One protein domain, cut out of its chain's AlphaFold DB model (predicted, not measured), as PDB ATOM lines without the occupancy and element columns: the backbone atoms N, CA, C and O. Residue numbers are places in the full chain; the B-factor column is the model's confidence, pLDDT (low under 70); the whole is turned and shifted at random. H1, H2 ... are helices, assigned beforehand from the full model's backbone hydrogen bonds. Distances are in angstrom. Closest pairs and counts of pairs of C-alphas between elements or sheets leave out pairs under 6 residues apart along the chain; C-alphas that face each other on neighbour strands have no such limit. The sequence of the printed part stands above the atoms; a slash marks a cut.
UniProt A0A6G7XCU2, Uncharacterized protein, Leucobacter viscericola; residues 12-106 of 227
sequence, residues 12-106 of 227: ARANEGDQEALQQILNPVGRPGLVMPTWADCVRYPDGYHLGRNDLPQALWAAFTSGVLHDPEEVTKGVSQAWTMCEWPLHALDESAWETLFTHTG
ATOM      1  N   ALA A  12     129.833 166.257 136.564       79.00
ATOM      2  CA  ALA A  12     128.554 165.834 135.990       79.00
ATOM      3  C   ALA A  12     127.846 164.786 136.868       79.00
ATOM      4  O   ALA A  12     126.680 164.960 137.203       79.00
ATOM      5  N   ARG A  13     128.575 163.760 137.321       88.88
ATOM      6  CA  ARG A  13     128.050 162.744 138.247       88.88
ATOM      7  C   ARG A  13     127.620 163.351 139.587       88.88
ATOM      8  O   ARG A  13     126.542 163.042 140.082       88.88
ATOM      9  N   ALA A  14     128.430 164.238 140.166       67.50
ATOM     10  CA  ALA A  14     128.104 164.893 141.433       67.50
ATOM     11  C   ALA A  14     126.828 165.749 141.315       67.50
ATOM     12  O   ALA A  14     125.987 165.728 142.210       67.50
ATOM     13  N   ASN A  15     126.633 166.429 140.179       62.78
ATOM     14  CA  ASN A  15     125.404 167.166 139.861       62.78
ATOM     15  C   ASN A  15     124.168 166.269 139.732       62.78
ATOM     16  O   ASN A  15     123.053 166.732 139.955       62.78
ATOM     17  N   GLU A  16     124.359 164.992 139.413       74.75
ATOM     18  CA  GLU A  16     123.311 163.969 139.385       74.75
ATOM     19  C   GLU A  16     123.076 163.323 140.769       74.75
ATOM     20  O   GLU A  16     122.256 162.416 140.897       74.75
ATOM     21  N   GLY A  17     123.765 163.794 141.816       56.84
ATOM     22  CA  GLY A  17     123.634 163.306 143.192       56.84
ATOM     23  C   GLY A  17     124.606 162.185 143.572       56.84
ATOM     24  O   GLY A  17     124.475 161.609 144.654       56.84
ATOM     25  N   ASP A  18     125.586 161.868 142.722       75.56
ATOM     26  CA  ASP A  18     126.612 160.859 143.001       75.56
ATOM     27  C   ASP A  18     127.597 161.342 144.085       75.56
ATOM     28  O   ASP A  18     128.514 162.133 143.836       75.56
ATOM     29  N   GLN A  19     127.409 160.838 145.308       72.00
ATOM     30  CA  GLN A  19     128.216 161.191 146.481       72.00
ATOM     31  C   GLN A  19     129.671 160.712 146.383       72.00
ATOM     32  O   GLN A  19     130.571 161.349 146.931       72.00
ATOM     33  N   GLU A  20     129.938 159.623 145.658       75.25
ATOM     34  CA  GLU A  20     131.304 159.139 145.455       75.25
ATOM     35  C   GLU A  20     132.073 160.094 144.538       75.25
ATOM     36  O   GLU A  20     133.236 160.421 144.789       75.25
ATOM     37  N   ALA A  21     131.407 160.596 143.495       77.44
ATOM     38  CA  ALA A  21     131.984 161.594 142.609       77.44
ATOM     39  C   ALA A  21     132.270 162.911 143.344       77.44
ATOM     40  O   ALA A  21     133.361 163.463 143.186       77.44
ATOM     41  N   LEU A  22     131.343 163.371 144.195       72.75
ATOM     42  CA  LEU A  22     131.564 164.528 145.067       72.75
ATOM     43  C   LEU A  22     132.797 164.319 145.955       72.75
ATOM     44  O   LEU A  22     133.683 165.172 145.993       72.75
ATOM     45  N   GLN A  23     132.916 163.149 146.584       68.38
ATOM     46  CA  GLN A  23     134.056 162.833 147.438       68.38
ATOM     47  C   GLN A  23     135.386 162.830 146.670       68.38
ATOM     48  O   GLN A  23     136.391 163.317 147.184       68.38
ATOM     49  N   GLN A  24     135.414 162.343 145.426       76.56
ATOM     50  CA  GLN A  24     136.617 162.369 144.581       76.56
ATOM     51  C   GLN A  24     136.992 163.785 144.111       76.56
ATOM     52  O   GLN A  24     138.177 164.068 143.920       76.56
ATOM     53  N   ILE A  25     136.013 164.680 143.936       74.75
ATOM     54  CA  ILE A  25     136.250 166.103 143.631       74.75
ATOM     55  C   ILE A  25     136.843 166.814 144.843       74.75
ATOM     56  O   ILE A  25     137.814 167.558 144.698       74.75
ATOM     57  N   LEU A  26     136.266 166.584 146.026       66.19
ATOM     58  CA  LEU A  26     136.714 167.197 147.275       66.19
ATOM     59  C   LEU A  26     138.087 166.644 147.700       66.19
ATOM     60  O   LEU A  26     138.913 167.393 148.220       66.19
ATOM     61  N   ASN A  27     138.374 165.374 147.378       68.44
ATOM     62  CA  ASN A  27     139.608 164.665 147.736       68.44
ATOM     63  C   ASN A  27     140.309 164.002 146.530       68.44
ATOM     64  O   ASN A  27     140.359 162.771 146.434       68.44
ATOM     65  N   PRO A  28     140.904 164.778 145.604       65.81
ATOM     66  CA  PRO A  28     141.517 164.224 144.405       65.81
ATOM     67  C   PRO A  28     142.784 163.414 144.717       65.81
ATOM     68  O   PRO A  28     143.696 163.854 145.427       65.81
ATOM     69  N   VAL A  29     142.883 162.237 144.093       54.72
ATOM     70  CA  VAL A  29     144.038 161.335 144.197       54.72
ATOM     71  C   VAL A  29     145.307 162.061 143.720       54.72
ATOM     72  O   VAL A  29     145.434 162.440 142.556       54.72
ATOM     73  N   GLY A  30     146.261 162.279 144.632       53.31
ATOM     74  CA  GLY A  30     147.555 162.915 144.337       53.31
ATOM     75  C   GLY A  30     147.747 164.339 144.875       53.31
ATOM     76  O   GLY A  30     148.816 164.914 144.668       53.31
ATOM     77  N   ARG A  31     146.768 164.900 145.596       50.50
ATOM     78  CA  ARG A  31     146.971 166.045 146.502       50.50
ATOM     79  C   ARG A  31     146.363 165.731 147.877       50.50
ATOM     80  O   ARG A  31     145.262 166.189 148.167       50.50
ATOM     81  N   PRO A  32     147.053 164.952 148.725       44.03
ATOM     82  CA  PRO A  32     146.621 164.752 150.102       44.03
ATOM     83  C   PRO A  32     146.802 166.079 150.853       44.03
ATOM     84  O   PRO A  32     147.922 166.476 151.164       44.03
ATOM     85  N   GLY A  33     145.700 166.805 151.043       47.78
ATOM     86  CA  GLY A  33     145.656 168.135 151.668       47.78
ATOM     87  C   GLY A  33     144.243 168.731 151.742       47.78
ATOM     88  O   GLY A  33     144.105 169.947 151.703       47.78
ATOM     89  N   LEU A  34     143.245 167.835 151.770       53.00
ATOM     90  CA  LEU A  34     141.804 167.985 152.000       53.00
ATOM     91  C   LEU A  34     141.326 169.392 152.411       53.00
ATOM     92  O   LEU A  34     141.550 169.815 153.545       53.00
ATOM     93  N   VAL A  35     140.539 170.051 151.550       65.25
ATOM     94  CA  VAL A  35     139.448 170.875 152.092       65.25
ATOM     95  C   VAL A  35     138.467 169.860 152.650       65.25
ATOM     96  O   VAL A  35     137.766 169.181 151.905       65.25
ATOM     97  N   MET A  36     138.522 169.682 153.964       74.38
ATOM     98  CA  MET A  36     137.584 168.841 154.685       74.38
ATOM     99  C   MET A  36     136.176 169.367 154.395       74.38
ATOM    100  O   MET A  36     135.947 170.557 154.631       74.38
ATOM    101  N   PRO A  37     135.269 168.540 153.842       82.88
ATOM    102  CA  PRO A  37     133.911 168.975 153.564       82.88
ATOM    103  C   PRO A  37     133.282 169.499 154.852       82.88
ATOM    104  O   PRO A  37     133.280 168.815 155.877       82.88
ATOM    105  N   THR A  38     132.778 170.724 154.803       91.31
ATOM    106  CA  THR A  38     132.008 171.298 155.900       91.31
ATOM    107  C   THR A  38     130.569 170.811 155.815       91.31
ATOM    108  O   THR A  38     130.091 170.359 154.769       91.31
ATOM    109  N   TRP A  39     129.817 170.957 156.900       92.75
ATOM    110  CA  TRP A  39     128.385 170.701 156.863       92.75
ATOM    111  C   TRP A  39     127.676 171.590 155.827       92.75
ATOM    112  O   TRP A  39     126.759 171.142 155.142       92.75
ATOM    113  N   ALA A  40     128.150 172.827 155.639       90.94
ATOM    114  CA  ALA A  40     127.613 173.738 154.634       90.94
ATOM    115  C   ALA A  40     127.777 173.212 153.196       90.94
ATOM    116  O   ALA A  40     126.920 173.496 152.357       90.94
ATOM    117  N   ASP A  41     128.831 172.438 152.928       88.31
ATOM    118  CA  ASP A  41     129.061 171.798 151.630       88.31
ATOM    119  C   ASP A  41     128.106 170.615 151.406       88.31
ATOM    120  O   ASP A  41     127.706 170.347 150.278       88.31
ATOM    121  N   CYS A  42     127.674 169.948 152.482       87.19
ATOM    122  CA  CYS A  42     126.780 168.788 152.421       87.19
ATOM    123  C   CYS A  42     125.303 169.155 152.182       87.19
ATOM    124  O   CYS A  42     124.509 168.300 151.797       87.19
ATOM    125  N   VAL A  43     124.914 170.413 152.427       90.38
ATOM    126  CA  VAL A  43     123.512 170.877 152.338       90.38
ATOM    127  C   VAL A  43     123.235 171.815 151.171       90.38
ATOM    128  O   VAL A  43     122.166 172.431 151.111       90.38
ATOM    129  N   ARG A  44     124.200 171.965 150.262       85.06
ATOM    130  CA  ARG A  44     124.071 172.777 149.054       85.06
ATOM    131  C   ARG A  44     124.029 171.880 147.826       85.06
ATOM    132  O   ARG A  44     124.885 171.021 147.640       85.06
ATOM    133  N   TYR A  45     123.057 172.128 146.964       72.62
ATOM    134  CA  TYR A  45     123.067 171.628 145.603       72.62
ATOM    135  C   TYR A  45     124.164 172.338 144.790       72.62
ATOM    136  O   TYR A  45     124.510 173.489 145.085       72.62
ATOM    137  N   PRO A  46     124.694 171.704 143.730       66.31
ATOM    138  CA  PRO A  46     125.736 172.311 142.895       66.31
ATOM    139  C   PRO A  46     125.313 173.579 142.144       66.31
ATOM    140  O   PRO A  46     126.159 174.367 141.728       66.31
ATOM    141  N   ASP A  47     124.010 173.798 141.987       71.69
ATOM    142  CA  ASP A  47     123.424 175.018 141.425       71.69
ATOM    143  C   ASP A  47     123.273 176.157 142.458       71.69
ATOM    144  O   ASP A  47     122.833 177.256 142.116       71.69
ATOM    145  N   GLY A  48     123.681 175.921 143.711       71.31
ATOM    146  CA  GLY A  48     123.706 176.902 144.792       71.31
ATOM    147  C   GLY A  48     122.465 176.916 145.687       71.31
ATOM    148  O   GLY A  48     122.450 177.685 146.653       71.31
ATOM    149  N   TYR A  49     121.448 176.087 145.422       76.12
ATOM    150  CA  TYR A  49     120.280 175.981 146.303       76.12
ATOM    151  C   TYR A  49     120.580 175.168 147.563       76.12
ATOM    152  O   TYR A  49     121.454 174.308 147.585       76.12
ATOM    153  N   HIS A  50     119.829 175.426 148.632       82.00
ATOM    154  CA  HIS A  50     119.913 174.653 149.869       82.00
ATOM    155  C   HIS A  50     118.907 173.501 149.876       82.00
ATOM    156  O   HIS A  50     117.802 173.633 149.345       82.00
ATOM    157  N   LEU A  51     119.275 172.400 150.533       88.44
ATOM    158  CA  LEU A  51     118.344 171.322 150.859       88.44
ATOM    159  C   LEU A  51     117.140 171.845 151.653       88.44
ATOM    160  O   LEU A  51     117.252 172.775 152.461       88.44
ATOM    161  N   GLY A  52     115.982 171.214 151.451       91.50
ATOM    162  CA  GLY A  52     114.810 171.474 152.271       91.50
ATOM    163  C   GLY A  52     115.075 171.085 153.725       91.50
ATOM    164  O   GLY A  52     115.770 170.112 154.009       91.50
ATOM    165  N   ARG A  53     114.481 171.815 154.678       93.12
ATOM    166  CA  ARG A  53     114.681 171.570 156.123       93.12
ATOM    167  C   ARG A  53     114.382 170.127 156.561       93.12
ATOM    168  O   ARG A  53     114.979 169.643 157.515       93.12
ATOM    169  N   ASN A  54     113.472 169.450 155.858       94.88
ATOM    170  CA  ASN A  54     113.091 168.067 156.144       94.88
ATOM    171  C   ASN A  54     114.043 167.033 155.510       94.88
ATOM    172  O   ASN A  54     114.027 165.886 155.942       94.88
ATOM    173  N   ASP A  55     114.891 167.436 154.556       94.12
ATOM    174  CA  ASP A  55     115.899 166.576 153.914       94.12
ATOM    175  C   ASP A  55     117.236 166.582 154.679       94.12
ATOM    176  O   ASP A  55     118.077 165.700 154.490       94.12
ATOM    177  N   LEU A  56     117.433 167.564 155.571       95.44
ATOM    178  CA  LEU A  56     118.666 167.735 156.346       95.44
ATOM    179  C   LEU A  56     119.071 166.485 157.146       95.44
ATOM    180  O   LEU A  56     120.253 166.145 157.091       95.44
ATOM    181  N   PRO A  57     118.168 165.764 157.850       97.44
ATOM    182  CA  PRO A  57     118.569 164.565 158.586       97.44
ATOM    183  C   PRO A  57     119.153 163.480 157.677       97.44
ATOM    184  O   PRO A  57     120.213 162.931 157.968       97.44
ATOM    185  N   GLN A  58     118.512 163.212 156.537       95.56
ATOM    186  CA  GLN A  58     118.977 162.180 155.613       95.56
ATOM    187  C   GLN A  58     120.331 162.550 154.993       95.56
ATOM    188  O   GLN A  58     121.199 161.687 154.863       95.56
ATOM    189  N   ALA A  59     120.531 163.828 154.654       94.62
ATOM    190  CA  ALA A  59     121.805 164.326 154.143       94.62
ATOM    191  C   ALA A  59     122.927 164.229 155.186       94.62
ATOM    192  O   ALA A  59     124.016 163.750 154.868       94.62
ATOM    193  N   LEU A  60     122.648 164.604 156.439       96.81
ATOM    194  CA  LEU A  60     123.584 164.453 157.554       96.81
ATOM    195  C   LEU A  60     124.000 162.995 157.735       96.81
ATOM    196  O   LEU A  60     125.190 162.690 157.783       96.81
ATOM    197  N   TRP A  61     123.024 162.089 157.801       96.81
ATOM    198  CA  TRP A  61     123.289 160.668 157.982       96.81
ATOM    199  C   TRP A  61     124.099 160.077 156.827       96.81
ATOM    200  O   TRP A  61     125.058 159.341 157.059       96.81
ATOM    201  N   ALA A  62     123.764 160.429 155.584       94.38
ATOM    202  CA  ALA A  62     124.491 159.975 154.402       94.38
ATOM    203  C   ALA A  62     125.942 160.482 154.386       94.38
ATOM    204  O   ALA A  62     126.861 159.703 154.127       94.38
ATOM    205  N   ALA A  63     126.174 161.758 154.708       93.25
ATOM    206  CA  ALA A  63     127.517 162.331 154.744       93.25
ATOM    207  C   ALA A  63     128.363 161.743 155.888       93.25
ATOM    208  O   ALA A  63     129.538 161.432 155.691       93.25
ATOM    209  N   PHE A  64     127.758 161.524 157.059       95.25
ATOM    210  CA  PHE A  64     128.411 160.911 158.216       95.25
ATOM    211  C   PHE A  64     128.799 159.449 157.953       95.25
ATOM    212  O   PHE A  64     129.952 159.059 158.120       95.25
ATOM    213  N   THR A  65     127.853 158.630 157.482       94.75
ATOM    214  CA  THR A  65     128.076 157.186 157.281       94.75
ATOM    215  C   THR A  65     128.962 156.858 156.083       94.75
ATOM    216  O   THR A  65     129.641 155.831 156.093       94.75
ATOM    217  N   SER A  66     129.009 157.728 155.071       90.19
ATOM    218  CA  SER A  66     129.943 157.595 153.944       90.19
ATOM    219  C   SER A  66     131.362 158.088 154.264       90.19
ATOM    220  O   SER A  66     132.275 157.880 153.465       90.19
ATOM    221  N   GLY A  67     131.570 158.729 155.421       88.56
ATOM    222  CA  GLY A  67     132.853 159.315 155.823       88.56
ATOM    223  C   GLY A  67     133.186 160.647 155.142       88.56
ATOM    224  O   GLY A  67     134.282 161.174 155.348       88.56
ATOM    225  N   VAL A  68     132.262 161.214 154.356       88.75
ATOM    226  CA  VAL A  68     132.388 162.561 153.772       88.75
ATOM    227  C   VAL A  68     132.503 163.598 154.894       88.75
ATOM    228  O   VAL A  68     133.444 164.390 154.907       88.75
ATOM    229  N   LEU A  69     131.602 163.531 155.880       90.88
ATOM    230  CA  LEU A  69     131.567 164.412 157.044       90.88
ATOM    231  C   LEU A  69     132.053 163.658 158.287       90.88
ATOM    232  O   LEU A  69     131.319 162.854 158.857       90.88
ATOM    233  N   HIS A  70     133.294 163.905 158.700       85.94
ATOM    234  CA  HIS A  70     133.914 163.206 159.834       85.94
ATOM    235  C   HIS A  70     134.597 164.131 160.846       85.94
ATOM    236  O   HIS A  70     135.030 163.655 161.895       85.94
ATOM    237  N   ASP A  71     134.697 165.432 160.555       87.88
ATOM    238  CA  ASP A  71     135.104 166.421 161.552       87.88
ATOM    239  C   ASP A  71     134.001 166.535 162.622       87.88
ATOM    240  O   ASP A  71     132.876 166.921 162.281       87.88
ATOM    241  N   PRO A  72     134.281 166.218 163.902       87.69
ATOM    242  CA  PRO A  72     133.283 166.283 164.964       87.69
ATOM    243  C   PRO A  72     132.609 167.654 165.098       87.69
ATOM    244  O   PRO A  72     131.427 167.711 165.440       87.69
ATOM    245  N   GLU A  73     133.312 168.756 164.817       88.25
ATOM    246  CA  GLU A  73     132.718 170.098 164.883       88.25
ATOM    247  C   GLU A  73     131.681 170.313 163.773       88.25
ATOM    248  O   GLU A  73     130.616 170.893 164.001       88.25
ATOM    249  N   GLU A  74     131.946 169.800 162.572       92.56
ATOM    250  CA  GLU A  74     131.018 169.891 161.446       92.56
ATOM    251  C   GLU A  74     129.835 168.930 161.601       92.56
ATOM    252  O   GLU A  74     128.695 169.319 161.342       92.56
ATOM    253  N   VAL A  75     130.062 167.719 162.125       93.12
ATOM    254  CA  VAL A  75     128.969 166.810 162.514       93.12
ATOM    255  C   VAL A  75     128.083 167.476 163.570       93.12
ATOM    256  O   VAL A  75     126.862 167.427 163.461       93.12
ATOM    257  N   THR A  76     128.673 168.184 164.539       92.44
ATOM    258  CA  THR A  76     127.939 168.928 165.577       92.44
ATOM    259  C   THR A  76     127.030 170.011 164.989       92.44
ATOM    260  O   THR A  76     125.855 170.106 165.356       92.44
ATOM    261  N   LYS A  77     127.537 170.804 164.035       92.12
ATOM    262  CA  LYS A  77     126.728 171.792 163.296       92.12
ATOM    263  C   LYS A  77     125.586 171.116 162.543       92.12
ATOM    264  O   LYS A  77     124.454 171.602 162.586       92.12
ATOM    265  N   GLY A  78     125.881 169.986 161.904       94.75
ATOM    266  CA  GLY A  78     124.907 169.177 161.188       94.75
ATOM    267  C   GLY A  78     123.780 168.677 162.075       94.75
ATOM    268  O   GLY A  78     122.616 168.917 161.763       94.75
ATOM    269  N   VAL A  79     124.111 168.054 163.208       95.31
ATOM    270  CA  VAL A  79     123.133 167.554 164.184       95.31
ATOM    271  C   VAL A  79     122.256 168.691 164.700       95.31
ATOM    272  O   VAL A  79     121.032 168.579 164.642       95.31
ATOM    273  N   SER A  80     122.859 169.804 165.129       93.25
ATOM    274  CA  SER A  80     122.125 170.973 165.632       93.25
ATOM    275  C   SER A  80     121.128 171.506 164.600       93.25
ATOM    276  O   SER A  80     119.941 171.675 164.895       93.25
ATOM    277  N   GLN A  81     121.573 171.712 163.356       93.56
ATOM    278  CA  GLN A  81     120.709 172.245 162.308       93.56
ATOM    279  C   GLN A  81     119.634 171.241 161.876       93.56
ATOM    280  O   GLN A  81     118.467 171.609 161.774       93.56
ATOM    281  N   ALA A  82     120.002 169.987 161.608       95.50
ATOM    282  CA  ALA A  82     119.073 168.974 161.119       95.50
ATOM    283  C   ALA A  82     117.984 168.649 162.149       95.50
ATOM    284  O   ALA A  82     116.824 168.507 161.767       95.50
ATOM    285  N   TRP A  83     118.333 168.585 163.439       95.19
ATOM    286  CA  TRP A  83     117.376 168.328 164.516       95.19
ATOM    287  C   TRP A  83     116.385 169.483 164.687       95.19
ATOM    288  O   TRP A  83     115.176 169.279 164.607       95.19
ATOM    289  N   THR A  84     116.887 170.710 164.856       92.38
ATOM    290  CA  THR A  84     116.050 171.875 165.199       92.38
ATOM    291  C   THR A  84     115.236 172.419 164.017       92.38
ATOM    292  O   THR A  84     114.219 173.098 164.204       92.38
ATOM    293  N   MET A  85     115.666 172.165 162.776       92.25
ATOM    294  CA  MET A  85     114.983 172.656 161.572       92.25
ATOM    295  C   MET A  85     113.991 171.654 160.976       92.25
ATOM    296  O   MET A  85     113.040 172.087 160.319       92.25
ATOM    297  N   CYS A  86     114.189 170.348 161.179       93.81
ATOM    298  CA  CYS A  86     113.267 169.325 160.692       93.81
ATOM    299  C   CYS A  86     111.974 169.333 161.520       93.81
ATOM    300  O   CYS A  86     112.007 169.399 162.743       93.81
ATOM    301  N   GLU A  87     110.815 169.252 160.864       88.06
ATOM    302  CA  GLU A  87     109.525 169.270 161.574       88.06
ATOM    303  C   GLU A  87     109.223 167.939 162.284       88.06
ATOM    304  O   GLU A  87     108.527 167.925 163.297       88.06
ATOM    305  N   TRP A  88     109.777 166.833 161.774       87.62
ATOM    306  CA  TRP A  88     109.585 165.478 162.297       87.62
ATOM    307  C   TRP A  88     110.894 164.677 162.185       87.62
ATOM    308  O   TRP A  88     110.992 163.780 161.345       87.62
ATOM    309  N   PRO A  89     111.923 164.976 163.001       92.06
ATOM    310  CA  PRO A  89     113.251 164.375 162.845       92.06
ATOM    311  C   PRO A  89     113.234 162.842 162.930       92.06
ATOM    312  O   PRO A  89     113.987 162.186 162.213       92.06
ATOM    313  N   LEU A  90     112.323 162.270 163.727       90.81
ATOM    314  CA  LEU A  90     112.150 160.817 163.868       90.81
ATOM    315  C   LEU A  90     111.450 160.134 162.675       90.81
ATOM    316  O   LEU A  90     111.395 158.911 162.617       90.81
ATOM    317  N   HIS A  91     110.880 160.896 161.735       89.94
ATOM    318  CA  HIS A  91     110.383 160.341 160.467       89.94
ATOM    319  C   HIS A  91     111.491 160.246 159.418       89.94
ATOM    320  O   HIS A  91     111.419 159.398 158.533       89.94
ATOM    321  N   ALA A  92     112.483 161.137 159.495       93.75
ATOM    322  CA  ALA A  92     113.586 161.185 158.546       93.75
ATOM    323  C   ALA A  92     114.713 160.212 158.923       93.75
ATOM    324  O   ALA A  92     115.305 159.606 158.040       93.75
ATOM    325  N   LEU A  93     114.985 160.037 160.220       94.56
ATOM    326  CA  LEU A  93     115.913 159.037 160.751       94.56
ATOM    327  C   LEU A  93     115.303 158.370 161.983       94.56
ATOM    328  O   LEU A  93     114.594 159.020 162.747       94.56
ATOM    329  N   ASP A  94     115.600 157.089 162.194       92.62
ATOM    330  CA  ASP A  94     115.149 156.376 163.390       92.62
ATOM    331  C   ASP A  94     115.915 156.802 164.656       92.62
ATOM    332  O   ASP A  94     116.904 157.543 164.604       92.62
ATOM    333  N   GLU A  95     115.445 156.344 165.821       90.62
ATOM    334  CA  GLU A  95     116.059 156.702 167.102       90.62
ATOM    335  C   GLU A  95     117.532 156.263 167.175       90.62
ATOM    336  O   GLU A  95     118.368 156.998 167.692       90.62
ATOM    337  N   SER A  96     117.879 155.106 166.599       91.50
ATOM    338  CA  SER A  96     119.240 154.556 166.651       91.50
ATOM    339  C   SER A  96     120.239 155.396 165.852       91.50
ATOM    340  O   SER A  96     121.386 155.563 166.277       91.50
ATOM    341  N   ALA A  97     119.835 155.906 164.690       94.50
ATOM    342  CA  ALA A  97     120.660 156.789 163.877       94.50
ATOM    343  C   ALA A  97     120.903 158.124 164.597       94.50
ATOM    344  O   ALA A  97     122.044 158.586 164.675       94.50
ATOM    345  N   TRP A  98     119.861 158.703 165.202       94.94
ATOM    346  CA  TRP A  98     120.001 159.916 166.008       94.94
ATOM    347  C   TRP A  98     120.876 159.707 167.241       94.94
ATOM    348  O   TRP A  98     121.791 160.494 167.471       94.94
ATOM    349  N   GLU A  99     120.656 158.636 168.003       91.94
ATOM    350  CA  GLU A  99     121.499 158.275 169.146       91.94
ATOM    351  C   GLU A  99     122.968 158.137 168.741       91.94
ATOM    352  O   GLU A  99     123.848 158.628 169.448       91.94
ATOM    353  N   THR A 100     123.243 157.534 167.582       92.88
ATOM    354  CA  THR A 100     124.604 157.425 167.039       92.88
ATOM    355  C   THR A 100     125.209 158.802 166.771       92.88
ATOM    356  O   THR A 100     126.334 159.068 167.198       92.88
ATOM    357  N   LEU A 101     124.467 159.690 166.102       94.25
ATOM    358  CA  LEU A 101     124.925 161.042 165.779       94.25
ATOM    359  C   LEU A 101     125.180 161.879 167.041       94.25
ATOM    360  O   LEU A 101     126.264 162.437 167.188       94.25
ATOM    361  N   PHE A 102     124.234 161.917 167.982       91.81
ATOM    362  CA  PHE A 102     124.405 162.653 169.239       91.81
ATOM    363  C   PHE A 102     125.525 162.067 170.109       91.81
ATOM    364  O   PHE A 102     126.308 162.800 170.703       91.81
ATOM    365  N   THR A 103     125.662 160.740 170.165       88.88
ATOM    366  CA  THR A 103     126.759 160.109 170.916       88.88
ATOM    367  C   THR A 103     128.115 160.470 170.313       88.88
ATOM    368  O   THR A 103     129.069 160.711 171.052       88.88
ATOM    369  N   HIS A 104     128.202 160.549 168.981       89.88
ATOM    370  CA  HIS A 104     129.417 160.967 168.288       89.88
ATOM    371  C   HIS A 104     129.809 162.412 168.628       89.88
ATOM    372  O   HIS A 104     130.985 162.685 168.869       89.88
ATOM    373  N   THR A 105     128.837 163.328 168.696       87.62
ATOM    374  CA  THR A 105     129.083 164.732 169.070       87.62
ATOM    375  C   THR A 105     129.351 164.911 170.565       87.62
ATOM    376  O   THR A 105     129.964 165.894 170.979       87.62
ATOM    377  N   GLY A 106     128.913 163.960 171.393       86.25
ATOM    378  CA  GLY A 106     128.778 164.158 172.831       86.25
ATOM    379  C   GLY A 106     127.554 165.020 173.153       86.25
ATOM    380  O   GLY A 106     126.672 165.201 172.316       86.25
TER     381      GLY A 106
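What this domain is: This is residues 12 to 106 of the 227 residues of an uncharacterized protein of Leucobacter viscericola (UniProt A0A6G7XCU2). The body of this domain is a helical hairpin, H4 and H5, with H7 set at a steep tilt on H5, so that the centres of these three helices make a triangle; short H3 packs on both helices of the hairpin, and short H6 sits by the start of H4. At one end of the longest axis a small corner of two helices, H1 and H2, is set apart from this body, and residues 28 to 33 of the long link after H2 stick out there as a free loop. The printed part has 95 residues with seven named helices, H1 to H7 in order, and no named strand; the class is all helix, with 55 residues in helices. It is compact, with a radius of gyration of the C-alphas of 13.4 A, and spans 39 by 28 by 17 A.

Where its parts are: H1, residues 12 to 15, begins with C-alpha 12 at (128.554, 165.834, 135.990). H2 holds residues 19 to 26 and is 10.4 A long from first to last C-alpha. H3 is residues 39 to 42. H4, residues 56 to 65, measures 14.2 A and begins at (118.666, 167.735, 156.346). H5, residues 72 to 85, is the longest helix at 19.7 A. H6 is residues 89 to 92. H7, residues 95 to 105, measures 15.4 A and ends with C-alpha 105 at (129.083, 164.732, 169.070).

How they stand to each other: H4 and H5 are the hubs, each touching three other helices. They form a hairpin at a shallow tilt of 25 degrees, opposite ways; their closest C-alphas, of Leu 56 and Ala 82, are 4.9 A apart. H5 touches H7 at a steep tilt of 43 degrees, opposite ways, closest at the C-alphas of Thr 76 and Thr 105, 5.6 A. H4 and H7 are close but not clearly touching, with the C-alphas of Trp 61 and Ala 97 closest at 7.5 A. H3 touches H4, with the C-alphas of Cys 42 and Ala 59 closest at 6.9 A. H3 also touches H5, with residues 74 to 78 of H5 alone; the closest C-alphas, of Trp 39 and Glu 74, are 5.3 A apart. H6 and H4 only just touch, with 3 pairs of C-alphas within 8 A, the closest those of Pro 57 and Ala 92 at 6.0 A. H1 and H2 touch only at the corner by their link, closest at the C-alphas of Ala 14 and Leu 22, 5.0 A. H2 is apart from H3 and, only just, from H4, at 8.4 A. Each O i to N i+4 pair is within hydrogen-bond range in H2, H4, H5 and H7; H1, H3 and H6 are too short for such a pair.

The domain as a whole: The two C-alphas farthest apart, of Gly 30 and Glu 87, are 42.2 A apart. The printed part has no cut. The links from H2 to H3 and from H3 to H4 are long, with 12 and 13 residues. The mean pLDDT of the printed part is 84.0; residues 14 to 15, 17, 23, 26 to 35 and 46 are under 70.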